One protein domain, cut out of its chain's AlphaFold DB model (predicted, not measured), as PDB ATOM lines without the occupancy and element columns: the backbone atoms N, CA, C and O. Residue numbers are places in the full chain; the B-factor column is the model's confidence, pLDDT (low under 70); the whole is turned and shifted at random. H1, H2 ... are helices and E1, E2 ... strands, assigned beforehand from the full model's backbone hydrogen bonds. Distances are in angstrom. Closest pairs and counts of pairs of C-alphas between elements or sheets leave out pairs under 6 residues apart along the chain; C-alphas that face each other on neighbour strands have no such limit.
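AT A GLANCE: This is residues 2 to 38 and 57 to 90 of the 90 residues of an uncharacterized protein of Klebsiella pneumoniae (UniProt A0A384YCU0). The domain has little regular structure: a small sheet of three short strands with one short helix, H1, on it, amid long loops. The printed part has 71 residues, with E1, E2, E3 and H1 in chain order; the sheet runs E2 - E1 - E3, all antiparallel. The class is mixed, with only 23 residues in named elements. The whole is compact and rounded, radius of gyration of the C-alphas 12.0 A, spans 33 by 27 by 21 A.

HOW THE PARTS SIT: Inner strand E1, residues 2 to 5, forms a hairpin with E2, residues 11 to 15, at 166 degrees; N 4 and O 13 are within hydrogen-bond range, 3.0 A. E3, residues 31 to 34, is antiparallel to E1 at 157 degrees; N 5 and O 31 are 2.9 A apart. H1, residues 71 to 80, is on the sheet, height 10.1 A; its closest C-alphas with E1 are Tyr 78 and Leu 3, 7.5 A. In H1, 5 of 6 O i to N i+4 pairs are within range.

IN THESE COORDINATES: E1 spans 10.2 A from C-alpha 2 at (108.690, 102.672, 71.297), E2 11.0 A, E3 10.6 A; H1 spans 15.0 A, ending at C-alpha 80, (98.683, 103.694, 77.047).

THE WHOLE: Residues 39 to 56 are not printed; C-alphas 38 and 57 are 29.8 A apart. The link E2 to E3 is long. Residues 88 to 90 have pLDDT under 70.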
ATOM      1  N   VAL A   2     107.569 103.416  70.718       97.31
ATOM      2  CA  VAL A   2     108.690 102.672  71.297       97.31
ATOM      3  C   VAL A   2     108.661 102.868  72.807       97.31
ATOM      4  O   VAL A   2     108.562 104.004  73.283       97.31
ATOM      5  N   LEU A   3     108.718 101.762  73.540       97.75
ATOM      6  CA  LEU A   3     108.864 101.735  74.991       97.75
ATOM      7  C   LEU A   3     110.196 101.082  75.334       97.75
ATOM      8  O   LEU A   3     110.510 100.049  74.749       97.75
ATOM      9  N   ASN A   4     110.922 101.651  76.295       97.94
ATOM     10  CA  ASN A   4     112.076 100.992  76.904       97.94
ATOM     11  C   ASN A   4     111.718 100.550  78.319       97.94
ATOM     12  O   ASN A   4     110.911 101.208  78.983       97.94
ATOM     13  N   PHE A   5     112.357  99.481  78.789       97.44
ATOM     14  CA  PHE A   5     112.069  98.872  80.084       97.44
ATOM     15  C   PHE A   5     113.331  98.677  80.923       97.44
ATOM     16  O   PHE A   5     114.443  98.635  80.395       97.44
ATOM     17  N   ASP A   6     113.152  98.565  82.237       95.88
ATOM     18  CA  ASP A   6     114.135  97.923  83.107       95.88
ATOM     19  C   ASP A   6     113.977  96.389  83.084       95.88
ATOM     20  O   ASP A   6     113.063  95.843  82.459       95.88
ATOM     21  N   ASP A   7     114.855  95.678  83.794       93.81
ATOM     22  CA  ASP A   7     114.833  94.208  83.863       93.81
ATOM     23  C   ASP A   7     113.552  93.630  84.492       93.81
ATOM     24  O   ASP A   7     113.301  92.430  84.384       93.81
ATOM     25  N   ARG A   8     112.742  94.460  85.162       93.00
ATOM     26  CA  ARG A   8     111.483  94.067  85.811       93.00
ATOM     27  C   ARG A   8     110.245  94.451  84.998       93.00
ATOM     28  O   ARG A   8     109.136  94.268  85.489       93.00
ATOM     29  N   GLY A   9     110.416  94.995  83.793       94.38
ATOM     30  CA  GLY A   9     109.299  95.405  82.942       94.38
ATOM     31  C   GLY A   9     108.683  96.751  83.323       94.38
ATOM     32  O   GLY A   9     107.566  97.054  82.899       94.38
ATOM     33  N   THR A  10     109.389  97.580  84.098       96.56
ATOM     34  CA  THR A  10     108.992  98.972  84.348       96.56
ATOM     35  C   THR A  10     109.377  99.838  83.160       96.56
ATOM     36  O   THR A  10     110.532  99.820  82.735       96.56
ATOM     37  N   VAL A  11     108.447 100.638  82.644       98.06
ATOM     38  CA  VAL A  11     108.706 101.575  81.548       98.06
ATOM     39  C   VAL A  11     109.682 102.653  82.012       98.06
ATOM     40  O   VAL A  11     109.381 103.448  82.903       98.06
ATOM     41  N   THR A  12     110.838 102.726  81.362       97.81
ATOM     42  CA  THR A  12     111.870 103.745  81.611       97.81
ATOM     43  C   THR A  12     111.841 104.863  80.575       97.81
ATOM     44  O   THR A  12     112.263 105.985  80.860       97.81
ATOM     45  N   HIS A  13     111.316 104.589  79.378       97.88
ATOM     46  CA  HIS A  13     111.200 105.570  78.304       97.88
ATOM     47  C   HIS A  13     109.981 105.304  77.421       97.88
ATOM     48  O   HIS A  13     109.609 104.152  77.204       97.88
ATOM     49  N   ARG A  14     109.395 106.376  76.876       97.31
ATOM     50  CA  ARG A  14     108.261 106.330  75.947       97.31
ATOM     51  C   ARG A  14     108.438 107.366  74.844       97.31
ATOM     52  O   ARG A  14     108.543 108.556  75.137       97.31
ATOM     53  N   ALA A  15     108.371 106.925  73.593       96.94
ATOM     54  CA  ALA A  15     108.431 107.802  72.429       96.94
ATOM     55  C   ALA A  15     107.490 107.343  71.305       96.94
ATOM     56  O   ALA A  15     107.385 106.160  70.987       96.94
ATOM     57  N   ILE A  16     106.838 108.293  70.638       95.81
ATOM     58  CA  ILE A  16     106.106 108.062  69.390       95.81
ATOM     59  C   ILE A  16     106.996 108.521  68.233       95.81
ATOM     60  O   ILE A  16     107.231 109.716  68.047       95.81
ATOM     61  N   LEU A  17     107.517 107.555  67.471       93.94
ATOM     62  CA  LEU A  17     108.275 107.839  66.255       93.94
ATOM     63  C   LEU A  17     107.378 108.523  65.220       93.94
ATOM     64  O   LEU A  17     106.249 108.093  65.014       93.94
ATOM     65  N   GLY A  18     107.887 109.580  64.586       90.88
ATOM     66  CA  GLY A  18     107.144 110.406  63.629       90.88
ATOM     67  C   GLY A  18     106.369 111.569  64.258       90.88
ATOM     68  O   GLY A  18     106.027 112.506  63.546       90.88
ATOM     69  N   GLU A  19     106.165 111.562  65.579       89.56
ATOM     70  CA  GLU A  19     105.489 112.650  66.300       89.56
ATOM     71  C   GLU A  19     106.409 113.298  67.335       89.56
ATOM     72  O   GLU A  19     106.935 114.389  67.124       89.56
ATOM     73  N   THR A  20     106.641 112.621  68.462       89.31
ATOM     74  CA  THR A  20     107.465 113.146  69.559       89.31
ATOM     75  C   THR A  20     108.959 112.965  69.299       89.31
ATOM     76  O   THR A  20     109.780 113.524  70.020       89.31
ATOM     77  N   CYS A  21     109.321 112.119  68.333       93.19
ATOM     78  CA  CYS A  21     110.690 111.693  68.083       93.19
ATOM     79  C   CYS A  21     110.884 111.333  66.604       93.19
ATOM     80  O   CYS A  21     110.120 110.544  66.055       93.19
ATOM     81  N   THR A  22     111.911 111.871  65.945       93.19
ATOM     82  CA  THR A  22     112.241 111.494  64.556       93.19
ATOM     83  C   THR A  22     113.111 110.239  64.506       93.19
ATOM     84  O   THR A  22     112.881 109.364  63.679       93.19
ATOM     85  N   VAL A  23     114.092 110.144  65.406       95.50
ATOM     86  CA  VAL A  23     115.026 109.020  65.531       95.50
ATOM     87  C   VAL A  23     115.266 108.775  67.012       95.50
ATOM     88  O   VAL A  23     115.537 109.726  67.744       95.50
ATOM     89  N   LEU A  24     115.170 107.517  67.438       96.12
ATOM     90  CA  LEU A  24     115.466 107.103  68.804       96.12
ATOM     91  C   LEU A  24     116.743 106.263  68.810       96.12
ATOM     92  O   LEU A  24     116.813 105.241  68.133       96.12
ATOM     93  N   GLU A  25     117.729 106.690  69.592       95.94
ATOM     94  CA  GLU A  25     118.941 105.926  69.885       95.94
ATOM     95  C   GLU A  25     118.867 105.401  71.322       95.94
ATOM     96  O   GLU A  25     118.400 106.097  72.225       95.94
ATOM     97  N   MET A  26     119.317 104.167  71.541       95.00
ATOM     98  CA  MET A  26     119.364 103.545  72.862       95.00
ATOM     99  C   MET A  26     120.658 102.753  73.041       95.00
ATOM    100  O   MET A  26     121.247 102.274  72.073       95.00
ATOM    101  N   ALA A  27     121.101 102.618  74.291       95.50
ATOM    102  CA  ALA A  27     122.297 101.855  74.619       95.50
ATOM    103  C   ALA A  27     122.112 100.359  74.307       95.50
ATOM    104  O   ALA A  27     121.003  99.825  74.366       95.50
ATOM    105  N   ALA A  28     123.217  99.666  74.021       93.75
ATOM    106  CA  ALA A  28     123.214  98.213  73.873       93.75
ATOM    107  C   ALA A  28     122.665  97.528  75.139       93.75
ATOM    108  O   ALA A  28     122.948  97.966  76.253       93.75
ATOM    109  N   GLY A  29     121.891  96.455  74.953       93.00
ATOM    110  CA  GLY A  29     121.251  95.725  76.053       93.00
ATOM    111  C   GLY A  29     119.996  96.393  76.628       93.00
ATOM    112  O   GLY A  29     119.520  95.975  77.675       93.00
ATOM    113  N   THR A  30     119.452  97.427  75.978       96.38
ATOM    114  CA  THR A  30     118.197  98.054  76.415       96.38
ATOM    115  C   THR A  30     116.993  97.211  75.993       96.38
ATOM    116  O   THR A  30     116.753  97.019  74.796       96.38
ATOM    117  N   TRP A  31     116.192  96.773  76.968       96.62
ATOM    118  CA  TRP A  31     114.888  96.166  76.708       96.62
ATOM    119  C   TRP A  31     113.963  97.174  76.049       96.62
ATOM    120  O   TRP A  31     113.789  98.282  76.559       96.62
ATOM    121  N   HIS A  32     113.346  96.791  74.937       96.56
ATOM    122  CA  HIS A  32     112.407  97.654  74.241       96.56
ATOM    123  C   HIS A  32     111.322  96.859  73.524       96.56
ATOM    124  O   HIS A  32     111.512  95.704  73.146       96.56
ATOM    125  N   ALA A  33     110.187  97.513  73.313       95.94
ATOM    126  CA  ALA A  33     109.103  97.017  72.482       95.94
ATOM    127  C   ALA A  33     108.659  98.110  71.511       95.94
ATOM    128  O   ALA A  33     108.682  99.302  71.836       95.94
ATOM    129  N   VAL A  34     108.222  97.692  70.325       95.56
ATOM    130  CA  VAL A  34     107.670  98.585  69.307       95.56
ATOM    131  C   VAL A  34     106.225  98.192  69.034       95.56
ATOM    132  O   VAL A  34     105.942  97.050  68.689       95.56
ATOM    133  N   LEU A  35     105.314  99.156  69.165       95.38
ATOM    134  CA  LEU A  35     103.910  99.009  68.784       95.38
ATOM    135  C   LEU A  35     103.607  99.951  67.616       95.38
ATOM    136  O   LEU A  35     103.757 101.173  67.737       95.38
ATOM    137  N   SER A  36     103.167  99.390  66.491       94.25
ATOM    138  CA  SER A  36     102.648 100.162  65.360       94.25
ATOM    139  C   SER A  36     101.326 100.823  65.743       94.25
ATOM    140  O   SER A  36     100.402 100.142  66.179       94.25
ATOM    141  N   LEU A  37     101.246 102.147  65.595       92.75
ATOM    142  CA  LEU A  37     100.022 102.920  65.858       92.75
ATOM    143  C   LEU A  37      99.212 103.170  64.579       92.75
ATOM    144  O   LEU A  37      97.998 103.334  64.646       92.75
ATOM    145  N   ASP A  38      99.882 103.136  63.427       90.75
ATOM    146  CA  ASP A  38      99.292 103.359  62.115       90.75
ATOM    147  C   ASP A  38      99.315 102.086  61.275       90.75
ATOM    148  O   ASP A  38     100.278 101.306  61.286       90.75
ATOM    149  N   ASP A  57     117.112  83.938  75.667       90.38
ATOM    150  CA  ASP A  57     117.439  84.810  76.804       90.38
ATOM    151  C   ASP A  57     117.270  86.310  76.484       90.38
ATOM    152  O   ASP A  57     117.212  87.127  77.400       90.38
ATOM    153  N   ASP A  58     117.145  86.673  75.200       92.75
ATOM    154  CA  ASP A  58     116.894  88.042  74.729       92.75
ATOM    155  C   ASP A  58     115.387  88.336  74.565       92.75
ATOM    156  O   ASP A  58     114.999  89.351  73.977       92.75
ATOM    157  N   TYR A  59     114.524  87.466  75.098       92.44
ATOM    158  CA  TYR A  59     113.108  87.749  75.313       92.44
ATOM    159  C   TYR A  59     112.864  88.044  76.789       92.44
ATOM    160  O   TYR A  59     113.287  87.306  77.680       92.44
ATOM    161  N   ALA A  60     112.149  89.132  77.058       92.00
ATOM    162  CA  ALA A  60     111.863  89.533  78.421       92.00
ATOM    163  C   ALA A  60     110.977  88.493  79.129       92.00
ATOM    164  O   ALA A  60     109.839  88.264  78.733       92.00
ATOM    165  N   HIS A  61     111.486  87.896  80.210       90.75
ATOM    166  CA  HIS A  61     110.818  86.821  80.961       90.75
ATOM    167  C   HIS A  61     109.456  87.212  81.565       90.75
ATOM    168  O   HIS A  61     108.661  86.340  81.907       90.75
ATOM    169  N   TRP A  62     109.201  88.511  81.732       91.12
ATOM    170  CA  TRP A  62     107.946  89.060  82.243       91.12
ATOM    171  C   TRP A  62     106.884  89.263  81.150       91.12
ATOM    172  O   TRP A  62     105.724  89.517  81.469       91.12
ATOM    173  N   ALA A  63     107.252  89.165  79.870       92.56
ATOM    174  CA  ALA A  63     106.320  89.291  78.757       92.56
ATOM    175  C   ALA A  63     105.843  87.907  78.278       92.56
ATOM    176  O   ALA A  63     106.645  86.972  78.210       92.56
ATOM    177  N   PRO A  64     104.561  87.752  77.895       93.06
ATOM    178  CA  PRO A  64     104.113  86.567  77.174       93.06
ATOM    179  C   PRO A  64     104.879  86.411  75.853       93.06
ATOM    180  O   PRO A  64     105.200  87.395  75.182       93.06
ATOM    181  N   ALA A  65     105.139  85.161  75.468       91.50
ATOM    182  CA  ALA A  65     105.686  84.852  74.153       91.50
ATOM    183  C   ALA A  65     104.659  85.146  73.044       91.50
ATOM    184  O   ALA A  65     103.454  85.230  73.288       91.50
ATOM    185  N   GLU A  66     105.135  85.291  71.807       89.88
ATOM    186  CA  GLU A  66     104.272  85.565  70.657       89.88
ATOM    187  C   GLU A  66     103.164  84.508  70.519       89.88
ATOM    188  O   GLU A  66     103.432  83.313  70.397       89.88
ATOM    189  N   GLY A  67     101.910  84.964  70.523       91.81
ATOM    190  CA  GLY A  67     100.736  84.103  70.367       91.81
ATOM    191  C   GLY A  67     100.248  83.439  71.657       91.81
ATOM    192  O   GLY A  67      99.184  82.819  71.638       91.81
ATOM    193  N   GLU A  68     100.956  83.603  72.776       95.06
ATOM    194  CA  GLU A  68     100.518  83.095  74.077       95.06
ATOM    195  C   GLU A  68      99.426  83.985  74.707       95.06
ATOM    196  O   GLU A  68      99.298  85.175  74.369       95.06
ATOM    197  N   PRO A  69      98.623  83.440  75.647       95.06
ATOM    198  CA  PRO A  69      97.658  84.220  76.417       95.06
ATOM    199  C   PRO A  69      98.306  85.448  77.070       95.06
ATOM    200  O   PRO A  69      99.408  85.364  77.606       95.06
ATOM    201  N   GLY A  70      97.623  86.595  77.044       92.44
ATOM    202  CA  GLY A  70      98.162  87.862  77.549       92.44
ATOM    203  C   GLY A  70      98.783  88.758  76.473       92.44
ATOM    204  O   GLY A  70      99.006  89.940  76.731       92.44
ATOM    205  N   THR A  71      99.048  88.247  75.260       94.12
ATOM    206  CA  THR A  71      99.636  89.052  74.169       94.12
ATOM    207  C   THR A  71      98.743  90.243  73.800       94.12
ATOM    208  O   THR A  71      99.225  91.365  73.661       94.12
ATOM    209  N   THR A  72      97.430  90.032  73.667       93.75
ATOM    210  CA  THR A  72      96.482  91.101  73.311       93.75
ATOM    211  C   THR A  72      96.416  92.170  74.400       93.75
ATOM    212  O   THR A  72      96.429  93.366  74.106       93.75
ATOM    213  N   GLU A  73      96.381  91.743  75.661       94.38
ATOM    214  CA  GLU A  73      96.351  92.606  76.838       94.38
ATOM    215  C   GLU A  73      97.637  93.432  76.953       94.38
ATOM    216  O   GLU A  73      97.570  94.638  77.200       94.38
ATOM    217  N   LEU A  74      98.796  92.814  76.704       94.44
ATOM    218  CA  LEU A  74     100.090  93.492  76.677       94.44
ATOM    219  C   LEU A  74     100.137  94.566  75.583       94.44
ATOM    220  O   LEU A  74     100.535  95.699  75.850       94.44
ATOM    221  N   MET A  75      99.690  94.241  74.368       94.31
ATOM    222  CA  MET A  75      99.687  95.187  73.247       94.31
ATOM    223  C   MET A  75      98.737  96.365  73.496       94.31
ATOM    224  O   MET A  75      99.079  97.511  73.199       94.31
ATOM    225  N   ALA A  76      97.569  96.111  74.098       94.81
ATOM    226  CA  ALA A  76      96.658  97.170  74.527       94.81
ATOM    227  C   ALA A  76      97.284  98.048  75.625       94.81
ATOM    228  O   ALA A  76      97.139  99.272  75.599       94.81
ATOM    229  N   TRP A  77      98.020  97.445  76.563       95.94
ATOM    230  CA  TRP A  77      98.737  98.180  77.601       95.94
ATOM    231  C   TRP A  77      99.863  99.052  77.026       95.94
ATOM    232  O   TRP A  77      99.932 100.233  77.372       95.94
ATOM    233  N   TYR A  78     100.666  98.552  76.079       96.56
ATOM    234  CA  TYR A  78     101.720  99.335  75.411       96.56
ATOM    235  C   TYR A  78     101.214 100.643  74.787       96.56
ATOM    236  O   TYR A  78     101.947 101.634  74.752       96.56
ATOM    237  N   ALA A  79      99.967 100.684  74.310       95.06
ATOM    238  CA  ALA A  79      99.393 101.890  73.712       95.06
ATOM    239  C   ALA A  79      99.241 103.050  74.718       95.06
ATOM    240  O   ALA A  79      99.331 104.223  74.338       95.06
ATOM    241  N   GLN A  80      99.039 102.732  75.999       95.75
ATOM    242  CA  GLN A  80      98.683 103.694  77.047       95.75
ATOM    243  C   GLN A  80      99.707 103.811  78.183       95.75
ATOM    244  O   GLN A  80      99.669 104.813  78.899       95.75
ATOM    245  N   ALA A  81     100.621 102.847  78.325       96.88
ATOM    246  CA  ALA A  81     101.640 102.824  79.370       96.88
ATOM    247  C   ALA A  81     102.460 104.124  79.422       96.88
ATOM    248  O   ALA A  81     102.790 104.715  78.384       96.88
ATOM    249  N   GLN A  82     102.781 104.562  80.636       97.50
ATOM    250  CA  GLN A  82     103.589 105.738  80.948       97.50
ATOM    251  C   GLN A  82     104.884 105.338  81.655       97.50
ATOM    252  O   GLN A  82     105.008 104.247  82.203       97.50
ATOM    253  N   VAL A  83     105.869 106.242  81.650       98.00
ATOM    254  CA  VAL A  83     107.120 106.044  82.397       98.00
ATOM    255  C   VAL A  83     106.805 105.836  83.881       98.00
ATOM    256  O   VAL A  83     106.108 106.651  84.483       98.00
ATOM    257  N   GLY A  84     107.346 104.763  84.457       97.75
ATOM    258  CA  GLY A  84     107.084 104.329  85.830       97.75
ATOM    259  C   GLY A  84     105.999 103.257  85.972       97.75
ATOM    260  O   GLY A  84     105.921 102.644  87.034       97.75
ATOM    261  N   ASP A  85     105.208 102.987  84.930       97.12
ATOM    262  CA  ASP A  85     104.275 101.858  84.936       97.12
ATOM    263  C   ASP A  85     105.037 100.537  84.757       97.12
ATOM    264  O   ASP A  85     106.003 100.475  83.996       97.12
ATOM    265  N   SER A  86     104.570  99.457  85.385       91.50
ATOM    266  CA  SER A  86     105.072  98.096  85.149       91.50
ATOM    267  C   SER A  86     103.956  97.217  84.592       91.50
ATOM    268  O   SER A  86     102.833  97.234  85.105       91.50
ATOM    269  N   ALA A  87     104.258  96.441  83.551       70.38
ATOM    270  CA  ALA A  87     103.349  95.401  83.083       70.38
ATOM    271  C   ALA A  87     103.332  94.252  84.096       70.38
ATOM    272  O   ALA A  87     104.387  93.870  84.586       70.38
ATOM    273  N   PHE A  88     102.128  93.760  84.406       64.44
ATOM    274  CA  PHE A  88     101.811  92.536  85.152       64.44
ATOM    275  C   PHE A  88     102.943  91.991  86.039       64.44
ATOM    276  O   PHE A  88     103.825  91.272  85.578       64.44
ATOM    277  N   ALA A  89     102.874  92.275  87.343       47.03
ATOM    278  CA  ALA A  89     103.584  91.460  88.318       47.03
ATOM    279  C   ALA A  89     103.084  90.016  88.167       47.03
ATOM    280  O   ALA A  89     101.913  89.742  88.446       47.03
ATOM    281  N   VAL A  90     103.944  89.129  87.669       43.16
ATOM    282  CA  VAL A  90     103.756  87.682  87.813       43.16
ATOM    283  C   VAL A  90     104.066  87.300  89.254       43.16
ATOM    284  O   VAL A  90     105.087  87.802  89.782       43.16
TER     285      VAL A  90